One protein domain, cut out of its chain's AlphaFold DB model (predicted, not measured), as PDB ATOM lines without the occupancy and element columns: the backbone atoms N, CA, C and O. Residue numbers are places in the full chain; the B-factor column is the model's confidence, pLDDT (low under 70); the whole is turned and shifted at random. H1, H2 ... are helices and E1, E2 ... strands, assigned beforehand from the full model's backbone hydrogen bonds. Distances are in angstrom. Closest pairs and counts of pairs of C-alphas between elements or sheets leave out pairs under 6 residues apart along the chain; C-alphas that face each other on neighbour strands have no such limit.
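AT A GLANCE: This is residues 41 to 177 of the 329 residues of an uncharacterized protein of Candidatus Aenigmarchaeota archaeon (UniProt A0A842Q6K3). Look for a small two-strand hairpin, E1 and E2, toward one end of a pile of mostly crossed helices: long H1 makes one side, H2 folds back on it, H4 crosses H2, and H5 and H6 pack on H4. Short H3 sits near the middle, against H1 and H2. The printed part has 137 residues with six named helices and two named strands, ordered H1 H2 E1 E2 H3 H4 H5 H6; the sheet, E1 - E2, is antiparallel, and the class is mostly helix. The whole is compact, with a radius of gyration of the C-alphas of 15.0 A and spans of 44 by 33 by 25 A.

IN THESE COORDINATES: Find E1 at residues 93 to 95 and E2 at 102 to 104, each 6.9 A long. From C-alpha 41 at (-39.705, 9.328, -13.732), H1 runs 35.7 A to residue 65. Then come H2, 68 to 76, 12.3 A; H3, 110 to 113; H4, 125 to 140, 22.2 A; H5, 145 to 155, 15.3 A; and H6, 170 to 175, ending at C-alpha 175 at (-22.311, 34.852, -7.209).

HOW THE PARTS SIT: In the hairpin E1 and E2, N 94 and O 103 are 2.9 A apart, within hydrogen-bond range. H1, with residues 55 to 62 alone, touches H2 in a helical hairpin, closest C-alphas Tyr 62 and Asn 70, 5.1 A. H2 touches H4 at a steep tilt of 62 degrees, closest C-alphas Ala 72 and Val 132, 4.8 A. H4 also touches H5, closest C-alphas Ile 136 and Ile 148, 6.3 A, and H6, Gly 126 and Tyr 174, 5.7 A. H1 and H4 are apart. Every O i to N i+4 pair is within range in H1, H2, H4, H5 and H6; H3 is too short for one.

THE WHOLE: The farthest C-alphas, Val 42 and Ser 143, are 45.8 A apart. The printed part has no cut. H2 to E1, H3 to H4 and H5 to H6 are long links. The model's pLDDT is under 70 at residues 41 to 44 and 166 to 168.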
ATOM      1  N   GLY A  41     -39.842   9.116 -15.174       57.97
ATOM      2  CA  GLY A  41     -39.705   9.328 -13.732       57.97
ATOM      3  C   GLY A  41     -38.853   8.315 -12.945       57.97
ATOM      4  O   GLY A  41     -38.247   8.684 -11.943       57.97
ATOM      5  N   VAL A  42     -38.708   7.048 -13.365       62.44
ATOM      6  CA  VAL A  42     -37.769   6.108 -12.706       62.44
ATOM      7  C   VAL A  42     -36.321   6.433 -13.070       62.44
ATOM      8  O   VAL A  42     -35.441   6.358 -12.214       62.44
ATOM      9  N   LYS A  43     -36.055   6.797 -14.329       65.94
ATOM     10  CA  LYS A  43     -34.716   7.220 -14.762       65.94
ATOM     11  C   LYS A  43     -34.324   8.527 -14.093       65.94
ATOM     12  O   LYS A  43     -33.194   8.626 -13.623       65.94
ATOM     13  N   ASP A  44     -35.241   9.478 -14.016       68.25
ATOM     14  CA  ASP A  44     -34.950  10.805 -13.480       68.25
ATOM     15  C   ASP A  44     -34.787  10.762 -11.956       68.25
ATOM     16  O   ASP A  44     -33.824  11.313 -11.425       68.25
ATOM     17  N   LYS A  45     -35.564   9.921 -11.261       71.75
ATOM     18  CA  LYS A  45     -35.324   9.613  -9.843       71.75
ATOM     19  C   LYS A  45     -33.993   8.902  -9.585       71.75
ATOM     20  O   LYS A  45     -33.332   9.169  -8.588       71.75
ATOM     21  N   LEU A  46     -33.577   7.981 -10.456       76.38
ATOM     22  CA  LEU A  46     -32.267   7.332 -10.323       76.38
ATOM     23  C   LEU A  46     -31.114   8.309 -10.586       76.38
ATOM     24  O   LEU A  46     -30.073   8.191  -9.939       76.38
ATOM     25  N   LYS A  47     -31.288   9.273 -11.499       80.19
ATOM     26  CA  LYS A  47     -30.304  10.336 -11.742       80.19
ATOM     27  C   LYS A  47     -30.186  11.269 -10.547       80.19
ATOM     28  O   LYS A  47     -29.065  11.502 -10.109       80.19
ATOM     29  N   SER A  48     -31.306  11.756 -10.007       84.62
ATOM     30  CA  SER A  48     -31.275  12.621  -8.827       84.62
ATOM     31  C   SER A  48     -30.624  11.886  -7.659       84.62
ATOM     32  O   SER A  48     -29.643  12.374  -7.118       84.62
ATOM     33  N   MET A  49     -31.011  10.640  -7.372       87.31
ATOM     34  CA  MET A  49     -30.330   9.832  -6.350       87.31
ATOM     35  C   MET A  49     -28.823   9.663  -6.610       87.31
ATOM     36  O   MET A  49     -28.029   9.706  -5.671       87.31
ATOM     37  N   GLY A  50     -28.417   9.473  -7.869       90.25
ATOM     38  CA  GLY A  50     -27.009   9.395  -8.254       90.25
ATOM     39  C   GLY A  50     -26.253  10.697  -7.989       90.25
ATOM     40  O   GLY A  50     -25.153  10.659  -7.442       90.25
ATOM     41  N   PHE A  51     -26.864  11.835  -8.316       94.06
ATOM     42  CA  PHE A  51     -26.303  13.161  -8.077       94.06
ATOM     43  C   PHE A  51     -26.169  13.472  -6.582       94.06
ATOM     44  O   PHE A  51     -25.098  13.884  -6.145       94.06
ATOM     45  N   TYR A  52     -27.194  13.188  -5.770       94.19
ATOM     46  CA  TYR A  52     -27.109  13.349  -4.309       94.19
ATOM     47  C   TYR A  52     -25.969  12.496  -3.736       94.19
ATOM     48  O   TYR A  52     -25.155  12.996  -2.965       94.19
ATOM     49  N   GLY A  53     -25.848  11.238  -4.178       95.19
ATOM     50  CA  GLY A  53     -24.752  10.361  -3.765       95.19
ATOM     51  C   GLY A  53     -23.367  10.867  -4.190       95.19
ATOM     52  O   GLY A  53     -22.396  10.708  -3.447       95.19
ATOM     53  N   GLU A  54     -23.249  11.506  -5.357       97.00
ATOM     54  CA  GLU A  54     -22.014  12.180  -5.776       97.00
ATOM     55  C   GLU A  54     -21.691  13.368  -4.863       97.00
ATOM     56  O   GLU A  54     -20.561  13.480  -4.382       97.00
ATOM     57  N   CYS A  55     -22.678  14.210  -4.566       97.56
ATOM     58  CA  CYS A  55     -22.523  15.374  -3.701       97.56
ATOM     59  C   CYS A  55     -22.149  14.994  -2.263       97.56
ATOM     60  O   CYS A  55     -21.193  15.550  -1.713       97.56
ATOM     61  N   GLU A  56     -22.807  13.988  -1.684       97.25
ATOM     62  CA  GLU A  56     -22.424  13.398  -0.397       97.25
ATOM     63  C   GLU A  56     -21.001  12.833  -0.448       97.25
ATOM     64  O   GLU A  56     -20.205  13.034   0.471       97.25
ATOM     65  N   GLY A  57     -20.642  12.141  -1.531       97.75
ATOM     66  CA  GLY A  57     -19.296  11.615  -1.736       97.75
ATOM     67  C   GLY A  57     -18.231  12.715  -1.762       97.75
ATOM     68  O   GLY A  57     -17.177  12.570  -1.137       97.75
ATOM     69  N   LEU A  58     -18.505  13.828  -2.445       98.00
ATOM     70  CA  LEU A  58     -17.617  14.989  -2.513       98.00
ATOM     71  C   LEU A  58     -17.493  15.697  -1.162       98.00
ATOM     72  O   LEU A  58     -16.367  15.986  -0.749       98.00
ATOM     73  N   CYS A  59     -18.603  15.902  -0.447       97.38
ATOM     74  CA  CYS A  59     -18.570  16.464   0.903       97.38
ATOM     75  C   CYS A  59     -17.770  15.560   1.854       97.38
ATOM     76  O   CYS A  59     -16.801  16.010   2.458       97.38
ATOM     77  N   ASN A  60     -18.052  14.255   1.906       97.38
ATOM     78  CA  ASN A  60     -17.301  13.303   2.735       97.38
ATOM     79  C   ASN A  60     -15.804  13.268   2.391       97.38
ATOM     80  O   ASN A  60     -14.936  13.134   3.262       97.38
ATOM     81  N   LYS A  61     -15.465  13.410   1.107       96.94
ATOM     82  CA  LYS A  61     -14.073  13.514   0.671       96.94
ATOM     83  C   LYS A  61     -13.425  14.808   1.162       96.94
ATOM     84  O   LYS A  61     -12.266  14.783   1.577       96.94
ATOM     85  N   TYR A  62     -14.144  15.925   1.142       96.75
ATOM     86  CA  TYR A  62     -13.677  17.156   1.768       96.75
ATOM     87  C   TYR A  62     -13.489  16.971   3.280       96.75
ATOM     88  O   TYR A  62     -12.381  17.193   3.753       96.75
ATOM     89  N   LEU A  63     -14.482  16.455   4.007       95.44
ATOM     90  CA  LEU A  63     -14.410  16.247   5.460       95.44
ATOM     91  C   LEU A  63     -13.250  15.335   5.881       95.44
ATOM     92  O   LEU A  63     -12.580  15.589   6.874       95.44
ATOM     93  N   SER A  64     -12.966  14.293   5.100       95.81
ATOM     94  CA  SER A  64     -11.864  13.367   5.397       95.81
ATOM     95  C   SER A  64     -10.472  13.917   5.075       95.81
ATOM     96  O   SER A  64      -9.493  13.473   5.673       95.81
ATOM     97  N   THR A  65     -10.352  14.844   4.121       95.31
ATOM     98  CA  THR A  65      -9.045  15.333   3.638       95.31
ATOM     99  C   THR A  65      -8.726  16.765   4.049       95.31
ATOM    100  O   THR A  65      -7.557  17.144   4.054       95.31
ATOM    101  N   GLY A  66      -9.742  17.579   4.334       91.12
ATOM    102  CA  GLY A  66      -9.632  19.011   4.605       91.12
ATOM    103  C   GLY A  66      -9.125  19.849   3.426       91.12
ATOM    104  O   GLY A  66      -8.773  21.012   3.605       91.12
ATOM    105  N   THR A  67      -9.021  19.291   2.213       92.50
ATOM    106  CA  THR A  67      -8.398  20.013   1.094       92.50
ATOM    107  C   THR A  67      -9.382  20.956   0.413       92.50
ATOM    108  O   THR A  67     -10.460  20.522  -0.005       92.50
ATOM    109  N   ARG A  68      -8.943  22.192   0.163       90.69
ATOM    110  CA  ARG A  68      -9.701  23.211  -0.581       90.69
ATOM    111  C   ARG A  68     -10.158  22.742  -1.960       90.69
ATOM    112  O   ARG A  68     -11.296  22.986  -2.325       90.69
ATOM    113  N   ALA A  69      -9.322  21.997  -2.681       93.25
ATOM    114  CA  ALA A  69      -9.669  21.466  -3.999       93.25
ATOM    115  C   ALA A  69     -10.894  20.529  -3.969       93.25
ATOM    116  O   ALA A  69     -11.733  20.573  -4.864       93.25
ATOM    117  N   ASN A  70     -11.036  19.694  -2.929       95.38
ATOM    118  CA  ASN A  70     -12.221  18.841  -2.786       95.38
ATOM    119  C   ASN A  70     -13.470  19.666  -2.437       95.38
ATOM    120  O   ASN A  70     -14.541  19.354  -2.950       95.38
ATOM    121  N   LEU A  71     -13.327  20.729  -1.634       96.25
ATOM    122  CA  LEU A  71     -14.428  21.648  -1.344       96.25
ATOM    123  C   LEU A  71     -14.851  22.443  -2.586       96.25
ATOM    124  O   LEU A  71     -16.032  22.508  -2.895       96.25
ATOM    125  N   ALA A  72     -13.900  22.976  -3.355       97.25
ATOM    126  CA  ALA A  72     -14.186  23.643  -4.621       97.25
ATOM    127  C   ALA A  72     -14.911  22.703  -5.586       97.25
ATOM    128  O   ALA A  72     -15.931  23.084  -6.154       97.25
ATOM    129  N   ARG A  73     -14.449  21.448  -5.699       97.50
ATOM    130  CA  ARG A  73     -15.121  20.434  -6.518       97.50
ATOM    131  C   ARG A  73     -16.545  20.169  -6.066       97.50
ATOM    132  O   ARG A  73     -17.421  20.105  -6.916       97.50
ATOM    133  N   TYR A  74     -16.782  20.037  -4.766       97.88
ATOM    134  CA  TYR A  74     -18.136  19.984  -4.229       97.88
ATOM    135  C   TYR A  74     -18.955  21.203  -4.687       97.88
ATOM    136  O   TYR A  74     -20.036  21.040  -5.239       97.88
ATOM    137  N   CYS A  75     -18.407  22.411  -4.575       97.81
ATOM    138  CA  CYS A  75     -19.126  23.638  -4.898       97.81
ATOM    139  C   CYS A  75     -19.474  23.808  -6.386       97.81
ATOM    140  O   CYS A  75     -20.586  24.221  -6.690       97.81
ATOM    141  N   TYR A  76     -18.579  23.493  -7.328       97.19
ATOM    142  CA  TYR A  76     -18.870  23.665  -8.763       97.19
ATOM    143  C   TYR A  76     -19.486  22.427  -9.436       97.19
ATOM    144  O   TYR A  76     -19.783  22.469 -10.631       97.19
ATOM    145  N   THR A  77     -19.661  21.309  -8.718       97.56
ATOM    146  CA  THR A  77     -20.307  20.119  -9.294       97.56
ATOM    147  C   THR A  77     -21.797  20.386  -9.460       97.56
ATOM    148  O   THR A  77     -22.503  20.656  -8.485       97.56
ATOM    149  N   LYS A  78     -22.254  20.317 -10.712       95.56
ATOM    150  CA  LYS A  78     -23.637  20.558 -11.117       95.56
ATOM    151  C   LYS A  78     -24.295  19.291 -11.641       95.56
ATOM    152  O   LYS A  78     -23.610  18.405 -12.153       95.56
ATOM    153  N   MET A  79     -25.616  19.235 -11.553       93.38
ATOM    154  CA  MET A  79     -26.390  18.169 -12.172       93.38
ATOM    155  C   MET A  79     -26.272  18.273 -13.700       93.38
ATOM    156  O   MET A  79     -26.436  19.347 -14.277       93.38
ATOM    157  N   GLU A  80     -25.957  17.161 -14.365       89.56
ATOM    158  CA  GLU A  80     -25.874  17.091 -15.825       89.56
ATOM    159  C   GLU A  80     -27.057  16.306 -16.408       89.56
ATOM    160  O   GLU A  80     -27.429  15.248 -15.898       89.56
ATOM    161  N   GLY A  81     -27.591  16.772 -17.542       83.88
ATOM    162  CA  GLY A  81     -28.574  16.041 -18.342       83.88
ATOM    163  C   GLY A  81     -29.930  16.733 -18.450       83.88
ATOM    164  O   GLY A  81     -30.005  17.953 -18.449       83.88
ATOM    165  N   ASP A  82     -30.977  15.924 -18.629       75.69
ATOM    166  CA  ASP A  82     -32.375  16.370 -18.592       75.69
ATOM    167  C   ASP A  82     -32.756  16.623 -17.131       75.69
ATOM    168  O   ASP A  82     -32.678  15.688 -16.324       75.69
ATOM    169  N   THR A  83     -33.053  17.878 -16.807       79.25
ATOM    170  CA  THR A  83     -33.220  18.383 -15.441       79.25
ATOM    171  C   THR A  83     -34.665  18.687 -15.080       79.25
ATOM    172  O   THR A  83     -34.894  19.247 -14.023       79.25
ATOM    173  N   ASP A  84     -35.639  18.315 -15.909       82.00
ATOM    174  CA  ASP A  84     -37.060  18.363 -15.546       82.00
ATOM    175  C   ASP A  84     -37.330  17.399 -14.371       82.00
ATOM    176  O   ASP A  84     -37.627  16.218 -14.552       82.00
ATOM    177  N   LEU A  85     -37.125  17.877 -13.139       80.75
ATOM    178  CA  LEU A  85     -37.163  17.056 -11.925       80.75
ATOM    179  C   LEU A  85     -38.590  16.720 -11.495       80.75
ATOM    180  O   LEU A  85     -38.794  15.801 -10.695       80.75
ATOM    181  N   ASN A  86     -39.566  17.471 -11.999       80.31
ATOM    182  CA  ASN A  86     -40.973  17.327 -11.668       80.31
ATOM    183  C   ASN A  86     -41.802  16.664 -12.795       80.31
ATOM    184  O   ASN A  86     -43.011  16.473 -12.623       80.31
ATOM    185  N   ASP A  87     -41.151  16.252 -13.891       81.31
ATOM    186  CA  ASP A  87     -41.726  15.569 -15.058       81.31
ATOM    187  C   ASP A  87     -42.851  16.370 -15.764       81.31
ATOM    188  O   ASP A  87     -43.780  15.783 -16.344       81.31
ATOM    189  N   ASN A  88     -42.823  17.709 -15.731       81.12
ATOM    190  CA  ASN A  88     -43.861  18.545 -16.356       81.12
ATOM    191  C   ASN A  88     -43.529  19.017 -17.786       81.12
ATOM    192  O   ASN A  88     -44.382  19.612 -18.459       81.12
ATOM    193  N   GLY A  89     -42.333  18.704 -18.279       82.38
ATOM    194  CA  GLY A  89     -41.826  19.066 -19.597       82.38
ATOM    195  C   GLY A  89     -41.276  20.489 -19.702       82.38
ATOM    196  O   GLY A  89     -41.072  20.960 -20.826       82.38
ATOM    197  N   LEU A  90     -41.076  21.179 -18.580       84.56
ATOM    198  CA  LEU A  90     -40.537  22.534 -18.473       84.56
ATOM    199  C   LEU A  90     -39.309  22.532 -17.553       84.56
ATOM    200  O   LEU A  90     -39.095  21.606 -16.785       84.56
ATOM    201  N   VAL A  91     -38.493  23.580 -17.665       84.38
ATOM    202  CA  VAL A  91     -37.422  23.867 -16.704       84.38
ATOM    203  C   VAL A  91     -37.968  24.912 -15.743       84.38
ATOM    204  O   VAL A  91     -38.088  26.088 -16.105       84.38
ATOM    205  N   ASP A  92     -38.326  24.471 -14.544       88.00
ATOM    206  CA  ASP A  92     -38.983  25.299 -13.540       88.00
ATOM    207  C   ASP A  92     -38.060  25.644 -12.365       88.00
ATOM    208  O   ASP A  92     -36.878  25.291 -12.299       88.00
ATOM    209  N   THR A  93     -38.611  26.432 -11.446       87.75
ATOM    210  CA  THR A  93     -38.001  26.755 -10.161       87.75
ATOM    211  C   THR A  93     -38.345  25.688  -9.134       87.75
ATOM    212  O   THR A  93     -39.522  25.367  -8.951       87.75
ATOM    213  N   ILE A  94     -37.348  25.233  -8.389       87.25
ATOM    214  CA  ILE A  94     -37.524  24.410  -7.191       87.25
ATOM    215  C   ILE A  94     -36.909  25.115  -5.981       87.25
ATOM    216  O   ILE A  94     -36.065  25.999  -6.127       87.25
ATOM    217  N   GLU A  95     -37.320  24.738  -4.777       86.12
ATOM    218  CA  GLU A  95     -36.635  25.175  -3.559       86.12
ATOM    219  C   GLU A  95     -35.346  24.365  -3.379       86.12
ATOM    220  O   GLU A  95     -35.326  23.161  -3.634       86.12
ATOM    221  N   ALA A  96     -34.260  25.022  -2.969       85.31
ATOM    222  CA  ALA A  96     -33.055  24.310  -2.560       85.31
ATOM    223  C   ALA A  96     -33.305  23.555  -1.241       85.31
ATOM    224  O   ALA A  96     -33.927  24.083  -0.322       85.31
ATOM    225  N   ASP A  97     -32.745  22.355  -1.103       86.25
ATOM    226  CA  ASP A  97     -32.887  21.561   0.125       86.25
ATOM    227  C   ASP A  97     -32.103  22.162   1.296       86.25
ATOM    228  O   ASP A  97     -32.431  21.932   2.456       86.25
ATOM    229  N   THR A  98     -31.055  22.932   0.991       82.44
ATOM    230  CA  THR A  98     -30.159  23.523   1.997       82.44
ATOM    231  C   THR A  98     -30.582  24.916   2.453       82.44
ATOM    232  O   THR A  98     -30.078  25.415   3.458       82.44
ATOM    233  N   LYS A  99     -31.451  25.606   1.697       81.88
ATOM    234  CA  LYS A  99     -31.916  26.970   2.000       81.88
ATOM    235  C   LYS A  99     -33.274  27.244   1.371       81.88
ATOM    236  O   LYS A  99     -33.517  26.855   0.239       81.88
ATOM    237  N   ILE A 100     -34.076  28.088   2.024       79.56
ATOM    238  CA  ILE A 100     -35.360  28.597   1.506       79.56
ATOM    239  C   ILE A 100     -35.126  29.659   0.411       79.56
ATOM    240  O   ILE A 100     -35.414  30.849   0.575       79.56
ATOM    241  N   LEU A 101     -34.503  29.254  -0.695       84.00
ATOM    242  CA  LEU A 101     -34.269  30.062  -1.887       84.00
ATOM    243  C   LEU A 101     -34.541  29.216  -3.131       84.00
ATOM    244  O   LEU A 101     -34.145  28.056  -3.208       84.00
ATOM    245  N   GLU A 102     -35.201  29.832  -4.106       87.50
ATOM    246  CA  GLU A 102     -35.528  29.200  -5.383       87.50
ATOM    247  C   GLU A 102     -34.273  29.051  -6.256       87.50
ATOM    248  O   GLU A 102     -33.465  29.983  -6.379       87.50
ATOM    249  N   VAL A 103     -34.141  27.892  -6.894       91.38
ATOM    250  CA  VAL A 103     -33.095  27.544  -7.863       91.38
ATOM    251  C   VAL A 103     -33.750  27.010  -9.137       91.38
ATOM    252  O   VAL A 103     -34.820  26.408  -9.076       91.38
ATOM    253  N   CYS A 104     -33.137  27.243 -10.300       92.00
ATOM    254  CA  CYS A 104     -33.618  26.616 -11.528       92.00
ATOM    255  C   CYS A 104     -33.188  25.155 -11.569       92.00
ATOM    256  O   CYS A 104     -32.054  24.822 -11.214       92.00
ATOM    257  N   GLU A 105     -34.084  24.309 -12.056       89.94
ATOM    258  CA  GLU A 105     -33.868  22.879 -12.237       89.94
ATOM    259  C   GLU A 105     -32.609  22.549 -13.058       89.94
ATOM    260  O   GLU A 105     -31.869  21.622 -12.734       89.94
ATOM    261  N   ASP A 106     -32.300  23.354 -14.073       90.56
ATOM    262  CA  ASP A 106     -31.135  23.179 -14.945       90.56
ATOM    263  C   ASP A 106     -29.807  23.681 -14.354       90.56
ATOM    264  O   ASP A 106     -28.743  23.376 -14.899       90.56
ATOM    265  N   MET A 107     -29.833  24.399 -13.224       93.38
ATOM    266  CA  MET A 107     -28.644  24.904 -12.519       93.38
ATOM    267  C   MET A 107     -28.631  24.516 -11.040       93.38
ATOM    268  O   MET A 107     -28.477  25.346 -10.138       93.38
ATOM    269  N   ILE A 108     -28.737  23.213 -10.792       93.81
ATOM    270  CA  ILE A 108     -28.597  22.623  -9.461       93.81
ATOM    271  C   ILE A 108     -27.140  22.219  -9.214       93.81
ATOM    272  O   ILE A 108     -26.569  21.422  -9.959       93.81
ATOM    273  N   TYR A 109     -26.557  22.731  -8.129       96.62
ATOM    274  CA  TYR A 109     -25.213  22.396  -7.653       96.62
ATOM    275  C   TYR A 109     -25.292  21.577  -6.366       96.62
ATOM    276  O   TYR A 109     -26.322  21.578  -5.691       96.62
ATOM    277  N   CYS A 110     -24.202  20.919  -5.972       97.31
ATOM    278  CA  CYS A 110     -24.210  20.110  -4.751       97.31
ATOM    279  C   CYS A 110     -24.596  20.892  -3.492       97.31
ATOM    280  O   CYS A 110     -25.336  20.375  -2.662       97.31
ATOM    281  N   PHE A 111     -24.177  22.155  -3.378       95.88
ATOM    282  CA  PHE A 111     -24.540  23.006  -2.242       95.88
ATOM    283  C   PHE A 111     -26.021  23.429  -2.219       95.88
ATOM    284  O   PHE A 111     -26.452  24.043  -1.241       95.88
ATOM    285  N   HIS A 112     -26.803  23.130  -3.263       94.81
ATOM    286  CA  HIS A 112     -28.261  23.291  -3.259       94.81
ATOM    287  C   HIS A 112     -28.989  22.080  -2.663       94.81
ATOM    288  O   HIS A 112     -30.086  22.254  -2.148       94.81
ATOM    289  N   VAL A 113     -28.404  20.880  -2.733       94.44
ATOM    290  CA  VAL A 113     -29.095  19.612  -2.415       94.44
ATOM    291  C   VAL A 113     -28.547  18.886  -1.187       94.44
ATOM    292  O   VAL A 113     -29.243  18.080  -0.579       94.44
ATOM    293  N   VAL A 114     -27.292  19.138  -0.815       95.69
ATOM    294  CA  VAL A 114     -26.630  18.501   0.329       95.69
ATOM    295  C   VAL A 114     -26.030  19.591   1.207       95.69
ATOM    296  O   VAL A 114     -25.405  20.519   0.705       95.69
ATOM    297  N   GLU A 115     -26.208  19.499   2.523       94.81
ATOM    298  CA  GLU A 115     -25.480  20.341   3.474       94.81
ATOM    299  C   GLU A 115     -24.134  19.695   3.798       94.81
ATOM    300  O   GLU A 115     -24.054  18.499   4.081       94.81
ATOM    301  N   CYS A 116     -23.057  20.480   3.761       93.25
ATOM    302  CA  CYS A 116     -21.733  19.995   4.134       93.25
ATOM    303  C   CYS A 116     -21.316  20.593   5.477       93.25
ATOM    304  O   CYS A 116     -20.772  21.696   5.542       93.25
ATOM    305  N   GLU A 117     -21.619  19.869   6.553       92.19
ATOM    306  CA  GLU A 117     -21.313  20.259   7.930       92.19
ATOM    307  C   GLU A 117     -19.862  19.953   8.308       92.19
ATOM    308  O   GLU A 117     -19.369  18.838   8.147       92.19
ATOM    309  N   THR A 118     -19.186  20.952   8.862       87.75
ATOM    310  CA  THR A 118     -17.844  20.847   9.441       87.75
ATOM    311  C   THR A 118     -17.897  21.140  10.939       87.75
ATOM    312  O   THR A 118     -18.887  21.670  11.440       87.75
ATOM    313  N   GLU A 119     -16.805  20.888  11.664       83.38
ATOM    314  CA  GLU A 119     -16.688  21.306  13.073       83.38
ATOM    315  C   GLU A 119     -16.854  22.828  13.262       83.38
ATOM    316  O   GLU A 119     -17.264  23.272  14.331       83.38
ATOM    317  N   ALA A 120     -16.573  23.623  12.222       81.00
ATOM    318  CA  ALA A 120     -16.718  25.078  12.221       81.00
ATOM    319  C   ALA A 120     -18.117  25.562  11.781       81.00
ATOM    320  O   ALA A 120     -18.374  26.766  11.801       81.00
ATOM    321  N   GLY A 121     -19.012  24.650  11.382       87.50
ATOM    322  CA  GLY A 121     -20.355  24.953  10.885       87.50
ATOM    323  C   GLY A 121     -20.629  24.424   9.473       87.50
ATOM    324  O   GLY A 121     -19.820  23.698   8.887       87.50
ATOM    325  N   VAL A 122     -21.796  24.783   8.938       89.88
ATOM    326  CA  VAL A 122     -22.256  24.411   7.589       89.88
ATOM    327  C   VAL A 122     -21.537  25.265   6.545       89.88
ATOM    328  O   VAL A 122     -21.526  26.490   6.659       89.88
ATOM    329  N   VAL A 123     -20.984  24.637   5.502       90.00
ATOM    330  CA  VAL A 123     -20.455  25.355   4.331       90.00
ATOM    331  C   VAL A 123     -21.594  26.112   3.643       90.00
ATOM    332  O   VAL A 123     -22.487  25.515   3.038       90.00
ATOM    333  N   GLY A 124     -21.552  27.438   3.711       90.06
ATOM    334  CA  GLY A 124     -22.510  28.317   3.070       90.06
ATOM    335  C   GLY A 124     -22.219  28.546   1.587       90.06
ATOM    336  O   GLY A 124     -21.135  28.299   1.063       90.06
ATOM    337  N   TRP A 125     -23.205  29.105   0.885       93.06
ATOM    338  CA  TRP A 125     -23.074  29.435  -0.540       93.06
ATOM    339  C   TRP A 125     -21.994  30.499  -0.809       93.06
ATOM    340  O   TRP A 125     -21.339  30.454  -1.845       93.06
ATOM    341  N   GLY A 126     -21.772  31.422   0.139       91.44
ATOM    342  CA  GLY A 126     -20.665  32.384   0.087       91.44
ATOM    343  C   GLY A 126     -19.299  31.701   0.190       91.44
ATOM    344  O   GLY A 126     -18.431  31.960  -0.638       91.44
ATOM    345  N   ASP A 127     -19.154  30.738   1.106       92.50
ATOM    346  CA  ASP A 127     -17.925  29.944   1.236       92.50
ATOM    347  C   ASP A 127     -17.622  29.181  -0.059       92.50
ATOM    348  O   ASP A 127     -16.472  29.099  -0.491       92.50
ATOM    349  N   CYS A 128     -18.668  28.671  -0.721       95.94
ATOM    350  CA  CYS A 128     -18.533  28.002  -2.009       95.94
ATOM    351  C   CYS A 128     -18.046  28.918  -3.130       95.94
ATOM    352  O   CYS A 128     -17.272  28.489  -3.987       95.94
ATOM    353  N   ARG A 129     -18.460  30.183  -3.135       94.81
ATOM    354  CA  ARG A 129     -17.899  31.154  -4.068       94.81
ATOM    355  C   ARG A 129     -16.415  31.380  -3.777       94.81
ATOM    356  O   ARG A 129     -15.592  31.226  -4.680       94.81
ATOM    357  N   ASP A 130     -16.077  31.707  -2.534       94.12
ATOM    358  CA  ASP A 130     -14.716  32.098  -2.150       94.12
ATOM    359  C   ASP A 130     -13.709  30.969  -2.398       94.12
ATOM    360  O   ASP A 130     -12.611  31.190  -2.926       94.12
ATOM    361  N   ILE A 131     -14.102  29.732  -2.085       95.56
ATOM    362  CA  ILE A 131     -13.245  28.568  -2.279       95.56
ATOM    363  C   ILE A 131     -13.039  28.233  -3.755       95.56
ATOM    364  O   ILE A 131     -11.936  27.840  -4.129       95.56
ATOM    365  N   VAL A 132     -14.057  28.406  -4.607       96.44
ATOM    366  CA  VAL A 132     -13.914  28.170  -6.050       96.44
ATOM    367  C   VAL A 132     -13.036  29.244  -6.675       96.44
ATOM    368  O   VAL A 132     -12.162  28.912  -7.469       96.44
ATOM    369  N   CYS A 133     -13.188  30.505  -6.274       95.50
ATOM    370  CA  CYS A 133     -12.311  31.586  -6.721       95.50
ATOM    371  C   CYS A 133     -10.847  31.330  -6.359       95.50
ATOM    372  O   CYS A 133      -9.975  31.413  -7.222       95.50
ATOM    373  N   THR A 134     -10.599  30.932  -5.109       94.06
ATOM    374  CA  THR A 134      -9.256  30.565  -4.640       94.06
ATOM    375  C   THR A 134      -8.708  29.365  -5.417       94.06
ATOM    376  O   THR A 134      -7.565  29.377  -5.860       94.06
ATOM    377  N   ALA A 135      -9.527  28.331  -5.640       95.19
ATOM    378  CA  ALA A 135      -9.106  27.147  -6.383       95.19
ATOM    379  C   ALA A 135      -8.813  27.447  -7.862       95.19
ATOM    380  O   ALA A 135      -7.898  26.862  -8.427       95.19
ATOM    381  N   ILE A 136      -9.550  28.365  -8.494       94.69
ATOM    382  CA  ILE A 136      -9.270  28.798  -9.869       94.69
ATOM    383  C   ILE A 136      -7.893  29.461  -9.956       94.69
ATOM    384  O   ILE A 136      -7.128  29.151 -10.870       94.69
ATOM    385  N   GLU A 137      -7.584  30.362  -9.023       93.81
ATOM    386  CA  GLU A 137      -6.276  31.019  -8.943       93.81
ATOM    387  C   GLU A 137      -5.155  29.981  -8.778       93.81
ATOM    388  O   GLU A 137      -4.210  29.959  -9.572       93.81
ATOM    389  N   ASP A 138      -5.313  29.065  -7.819       93.44
ATOM    390  CA  ASP A 138      -4.311  28.051  -7.478       93.44
ATOM    391  C   ASP A 138      -4.106  27.004  -8.595       93.44
ATOM    392  O   ASP A 138      -2.969  26.698  -8.963       93.44
ATOM    393  N   ASP A 139      -5.189  26.450  -9.154       93.31
ATOM    394  CA  ASP A 139      -5.128  25.313 -10.085       93.31
ATOM    395  C   ASP A 139      -4.808  25.736 -11.527       93.31
ATOM    396  O   ASP A 139      -4.173  24.978 -12.269       93.31
ATOM    397  N   TYR A 140      -5.244  26.931 -11.946       90.75
ATOM    398  CA  TYR A 140      -5.044  27.429 -13.315       90.75
ATOM    399  C   TYR A 140      -3.911  28.454 -13.426       90.75
ATOM    400  O   TYR A 140      -3.477  28.759 -14.540       90.75
ATOM    401  N   GLY A 141      -3.402  28.971 -12.302       92.69
ATOM    402  CA  GLY A 141      -2.324  29.959 -12.286       92.69
ATOM    403  C   GLY A 141      -2.732  31.309 -12.878       92.69
ATOM    404  O   GLY A 141      -1.884  32.034 -13.406       92.69
ATOM    405  N   TYR A 142      -4.025  31.636 -12.839       94.25
ATOM    406  CA  TYR A 142      -4.520  32.940 -13.265       94.25
ATOM    407  C   TYR A 142      -4.135  34.004 -12.248       94.25
ATOM    408  O   TYR A 142      -4.172  33.775 -11.048       94.25
ATOM    409  N   SER A 143      -3.755  35.181 -12.740       89.94
ATOM    410  CA  SER A 143      -3.265  36.277 -11.889       89.94
ATOM    411  C   SER A 143      -4.072  37.559 -12.046       89.94
ATOM    412  O   SER A 143      -3.890  38.509 -11.285       89.94
ATOM    413  N   THR A 144      -4.967  37.608 -13.034       93.88
ATOM    414  CA  THR A 144      -5.855  38.745 -13.251       93.88
ATOM    415  C   THR A 144      -7.283  38.383 -12.873       93.88
ATOM    416  O   THR A 144      -7.758  37.282 -13.152       93.88
ATOM    417  N   SER A 145      -8.005  39.337 -12.278       91.94
ATOM    418  CA  SER A 145      -9.410  39.139 -11.906       91.94
ATOM    419  C   SER A 145     -10.280  38.765 -13.107       91.94
ATOM    420  O   SER A 145     -11.181  37.955 -12.972       91.94
ATOM    421  N   ALA A 146      -9.971  39.286 -14.300       94.62
ATOM    422  CA  ALA A 146     -10.716  38.987 -15.519       94.62
ATOM    423  C   ALA A 146     -10.604  37.514 -15.955       94.62
ATOM    424  O   ALA A 146     -11.588  36.944 -16.416       94.62
ATOM    425  N   GLU A 147      -9.428  36.894 -15.814       95.62
ATOM    426  CA  GLU A 147      -9.231  35.470 -16.128       95.62
ATOM    427  C   GLU A 147      -9.946  34.576 -15.113       95.62
ATOM    428  O   GLU A 147     -10.618  33.613 -15.490       95.62
ATOM    429  N   ILE A 148      -9.841  34.932 -13.829       94.81
ATOM    430  CA  ILE A 148     -10.504  34.216 -12.739       94.81
ATOM    431  C   ILE A 148     -12.026  34.303 -12.910       94.81
ATOM    432  O   ILE A 148     -12.696  33.274 -12.902       94.81
ATOM    433  N   ASP A 149     -12.563  35.502 -13.149       95.00
ATOM    434  CA  ASP A 149     -13.994  35.726 -13.377       95.00
ATOM    435  C   ASP A 149     -14.487  34.999 -14.635       95.00
ATOM    436  O   ASP A 149     -15.566  34.409 -14.623       95.00
ATOM    437  N   ALA A 150     -13.704  34.988 -15.720       95.62
ATOM    438  CA  ALA A 150     -14.055  34.240 -16.926       95.62
ATOM    439  C   ALA A 150     -14.202  32.744 -16.628       95.62
ATOM    440  O   ALA A 150     -15.203  32.142 -17.016       95.62
ATOM    441  N   LYS A 151     -13.255  32.161 -15.886       96.31
ATOM    442  CA  LYS A 151     -13.312  30.744 -15.518       96.31
ATOM    443  C   LYS A 151     -14.415  30.440 -14.510       96.31
ATOM    444  O   LYS A 151     -15.068  29.405 -14.604       96.31
ATOM    445  N   PHE A 152     -14.653  31.349 -13.576       96.12
ATOM    446  CA  PHE A 152     -15.755  31.250 -12.630       96.12
ATOM    447  C   PHE A 152     -17.102  31.209 -13.353       96.12
ATOM    448  O   PHE A 152     -17.922  30.347 -13.059       96.12
ATOM    449  N   ASN A 153     -17.291  32.062 -14.363       95.00
ATOM    450  CA  ASN A 153     -18.497  32.076 -15.190       95.00
ATOM    451  C   ASN A 153     -18.644  30.817 -16.070       95.00
ATOM    452  O   ASN A 153     -19.748  30.510 -16.510       95.00
ATOM    453  N   GLU A 154     -17.569  30.064 -16.330       95.00
ATOM    454  CA  GLU A 154     -17.684  28.739 -16.961       95.00
ATOM    455  C   GLU A 154     -18.265  27.698 -15.997       95.00
ATOM    456  O   GLU A 154     -19.077  26.868 -16.407       95.00
ATOM    457  N   PHE A 155     -17.850  27.727 -14.727       95.38
ATOM    458  CA  PHE A 155     -18.410  26.845 -13.700       95.38
ATOM    459  C   PHE A 155     -19.828  27.237 -13.326       95.38
ATOM    460  O   PHE A 155     -20.662  26.370 -13.078       95.38
ATOM    461  N   PHE A 156     -20.090  28.538 -13.340       95.44
ATOM    462  CA  PHE A 156     -21.353  29.099 -12.944       95.44
ATOM    463  C   PHE A 156     -21.860  30.110 -13.987       95.44
ATOM    464  O   PHE A 156     -21.614  31.311 -13.880       95.44
ATOM    465  N   PRO A 157     -22.567  29.648 -15.029       92.31
ATOM    466  CA  PRO A 157     -22.989  30.506 -16.136       92.31
ATOM    467  C   PRO A 157     -24.158  31.442 -15.793       92.31
ATOM    468  O   PRO A 157     -24.480  32.326 -16.588       92.31
ATOM    469  N   GLY A 158     -24.814  31.260 -14.643       90.25
ATOM    470  CA  GLY A 158     -25.958  32.066 -14.234       90.25
ATOM    471  C   GLY A 158     -26.984  31.295 -13.414       90.25
ATOM    472  O   GLY A 158     -26.679  30.277 -12.794       90.25
ATOM    473  N   VAL A 159     -28.219  31.803 -13.436       88.00
ATOM    474  CA  VAL A 159     -29.369  31.222 -12.727       88.00
ATOM    475  C   VAL A 159     -29.935  29.965 -13.380       88.00
ATOM    476  O   VAL A 159     -30.558  29.197 -12.662       88.00
ATOM    477  N   GLY A 160     -29.706  29.762 -14.682       88.00
ATOM    478  CA  GLY A 160     -30.383  28.753 -15.507       88.00
ATOM    479  C   GLY A 160     -31.354  29.380 -16.509       88.00
ATOM    480  O   GLY A 160     -31.363  30.603 -16.689       88.00
ATOM    481  N   ASP A 161     -32.162  28.543 -17.151       88.56
ATOM    482  CA  ASP A 161     -33.139  28.923 -18.178       88.56
ATOM    483  C   ASP A 161     -34.502  29.345 -17.588       88.56
ATOM    484  O   ASP A 161     -35.376  29.832 -18.313       88.56
ATOM    485  N   CYS A 162     -34.691  29.214 -16.270       85.44
ATOM    486  CA  CYS A 162     -35.927  29.585 -15.584       85.44
ATOM    487  C   CYS A 162     -35.953  31.061 -15.120       85.44
ATOM    488  O   CYS A 162     -34.932  31.744 -14.999       85.44
ATOM    489  N   SER A 163     -37.152  31.585 -14.838       86.12
ATOM    490  CA  SER A 163     -37.344  32.978 -14.410       86.12
ATOM    491  C   SER A 163     -37.347  33.113 -12.884       86.12
ATOM    492  O   SER A 163     -38.411  33.115 -12.269       86.12
ATOM    493  N   LEU A 164     -36.177  33.317 -12.277       84.50
ATOM    494  CA  LEU A 164     -36.077  33.663 -10.852       84.50
ATOM    495  C   LEU A 164     -36.359  35.149 -10.585       84.50
ATOM    496  O   LEU A 164     -36.120  36.016 -11.431       84.50
ATOM    497  N   SER A 165     -36.819  35.472  -9.370       80.25
ATOM    498  CA  SER A 165     -37.015  36.871  -8.969       80.25
ATOM    499  C   SER A 165     -35.707  37.670  -9.077       80.25
ATOM    500  O   SER A 165     -34.634  37.211  -8.677       80.25
ATOM    501  N   SER A 166     -35.770  38.893  -9.609       69.75
ATOM    502  CA  SER A 166     -34.578  39.729  -9.816       69.75
ATOM    503  C   SER A 166     -33.974  40.272  -8.517       69.75
ATOM    504  O   SER A 166     -32.808  40.656  -8.496       69.75
ATOM    505  N   THR A 167     -34.753  40.314  -7.436       68.69
ATOM    506  CA  THR A 167     -34.367  40.883  -6.135       68.69
ATOM    507  C   THR A 167     -33.969  39.834  -5.099       68.69
ATOM    508  O   THR A 167     -33.378  40.175  -4.070       68.69
ATOM    509  N   ASN A 168     -34.285  38.561  -5.331       69.62
ATOM    510  CA  ASN A 168     -34.043  37.501  -4.365       69.62
ATOM    511  C   ASN A 168     -33.777  36.160  -5.057       69.62
ATOM    512  O   ASN A 168     -34.541  35.217  -4.892       69.62
ATOM    513  N   ASN A 169     -32.706  36.083  -5.847       84.38
ATOM    514  CA  ASN A 169     -32.209  34.804  -6.346       84.38
ATOM    515  C   ASN A 169     -30.807  34.517  -5.812       84.38
ATOM    516  O   ASN A 169     -30.032  35.431  -5.511       84.38
ATOM    517  N   TRP A 170     -30.497  33.232  -5.688       88.69
ATOM    518  CA  TRP A 170     -29.234  32.748  -5.148       88.69
ATOM    519  C   TRP A 170     -28.021  33.290  -5.919       88.69
ATOM    520  O   TRP A 170     -27.055  33.764  -5.323       88.69
ATOM    521  N   TRP A 171     -28.104  33.304  -7.247       91.50
ATOM    522  CA  TRP A 171     -27.017  33.735  -8.112       91.50
ATOM    523  C   TRP A 171     -26.639  35.189  -7.851       91.50
ATOM    524  O   TRP A 171     -25.521  35.481  -7.458       91.50
ATOM    525  N   SER A 172     -27.578  36.118  -7.989       88.31
ATOM    526  CA  SER A 172     -27.345  37.550  -7.781       88.31
ATOM    527  C   SER A 172     -26.884  37.874  -6.361       88.31
ATOM    528  O   SER A 172     -26.039  38.750  -6.189       88.31
ATOM    529  N   ARG A 173     -27.396  37.151  -5.355       86.38
ATOM    530  CA  ARG A 173     -27.035  37.370  -3.950       86.38
ATOM    531  C   ARG A 173     -25.624  36.921  -3.615       86.38
ATOM    532  O   ARG A 173     -24.959  37.611  -2.851       86.38
ATOM    533  N   TYR A 174     -25.192  35.779  -4.139       89.19
ATOM    534  CA  TYR A 174     -23.946  35.150  -3.705       89.19
ATOM    535  C   TYR A 174     -22.856  35.177  -4.790       89.19
ATOM    536  O   TYR A 174     -21.692  35.359  -4.455       89.19
ATOM    537  N   PHE A 175     -23.217  35.096  -6.074       91.94
ATOM    538  CA  PHE A 175     -22.311  34.852  -7.209       91.94
ATOM    539  C   PHE A 175     -22.332  35.929  -8.315       91.94
ATOM    540  O   PHE A 175     -21.439  35.951  -9.158       91.94
ATOM    541  N   GLY A 176     -23.306  36.846  -8.330       86.19
ATOM    542  CA  GLY A 176     -23.597  37.730  -9.471       86.19
ATOM    543  C   GLY A 176     -22.501  38.730  -9.860       86.19
ATOM    544  O   GLY A 176     -22.607  39.366 -10.905       86.19
ATOM    545  N   GLY A 177     -21.454  38.871  -9.046       85.25
ATOM    546  CA  GLY A 177     -20.272  39.677  -9.354       85.25
ATOM    547  C   GLY A 177     -19.025  38.864  -9.713       85.25
ATOM    548  O   GLY A 177     -17.945  39.441  -9.766       85.25
TER     549      GLY A 177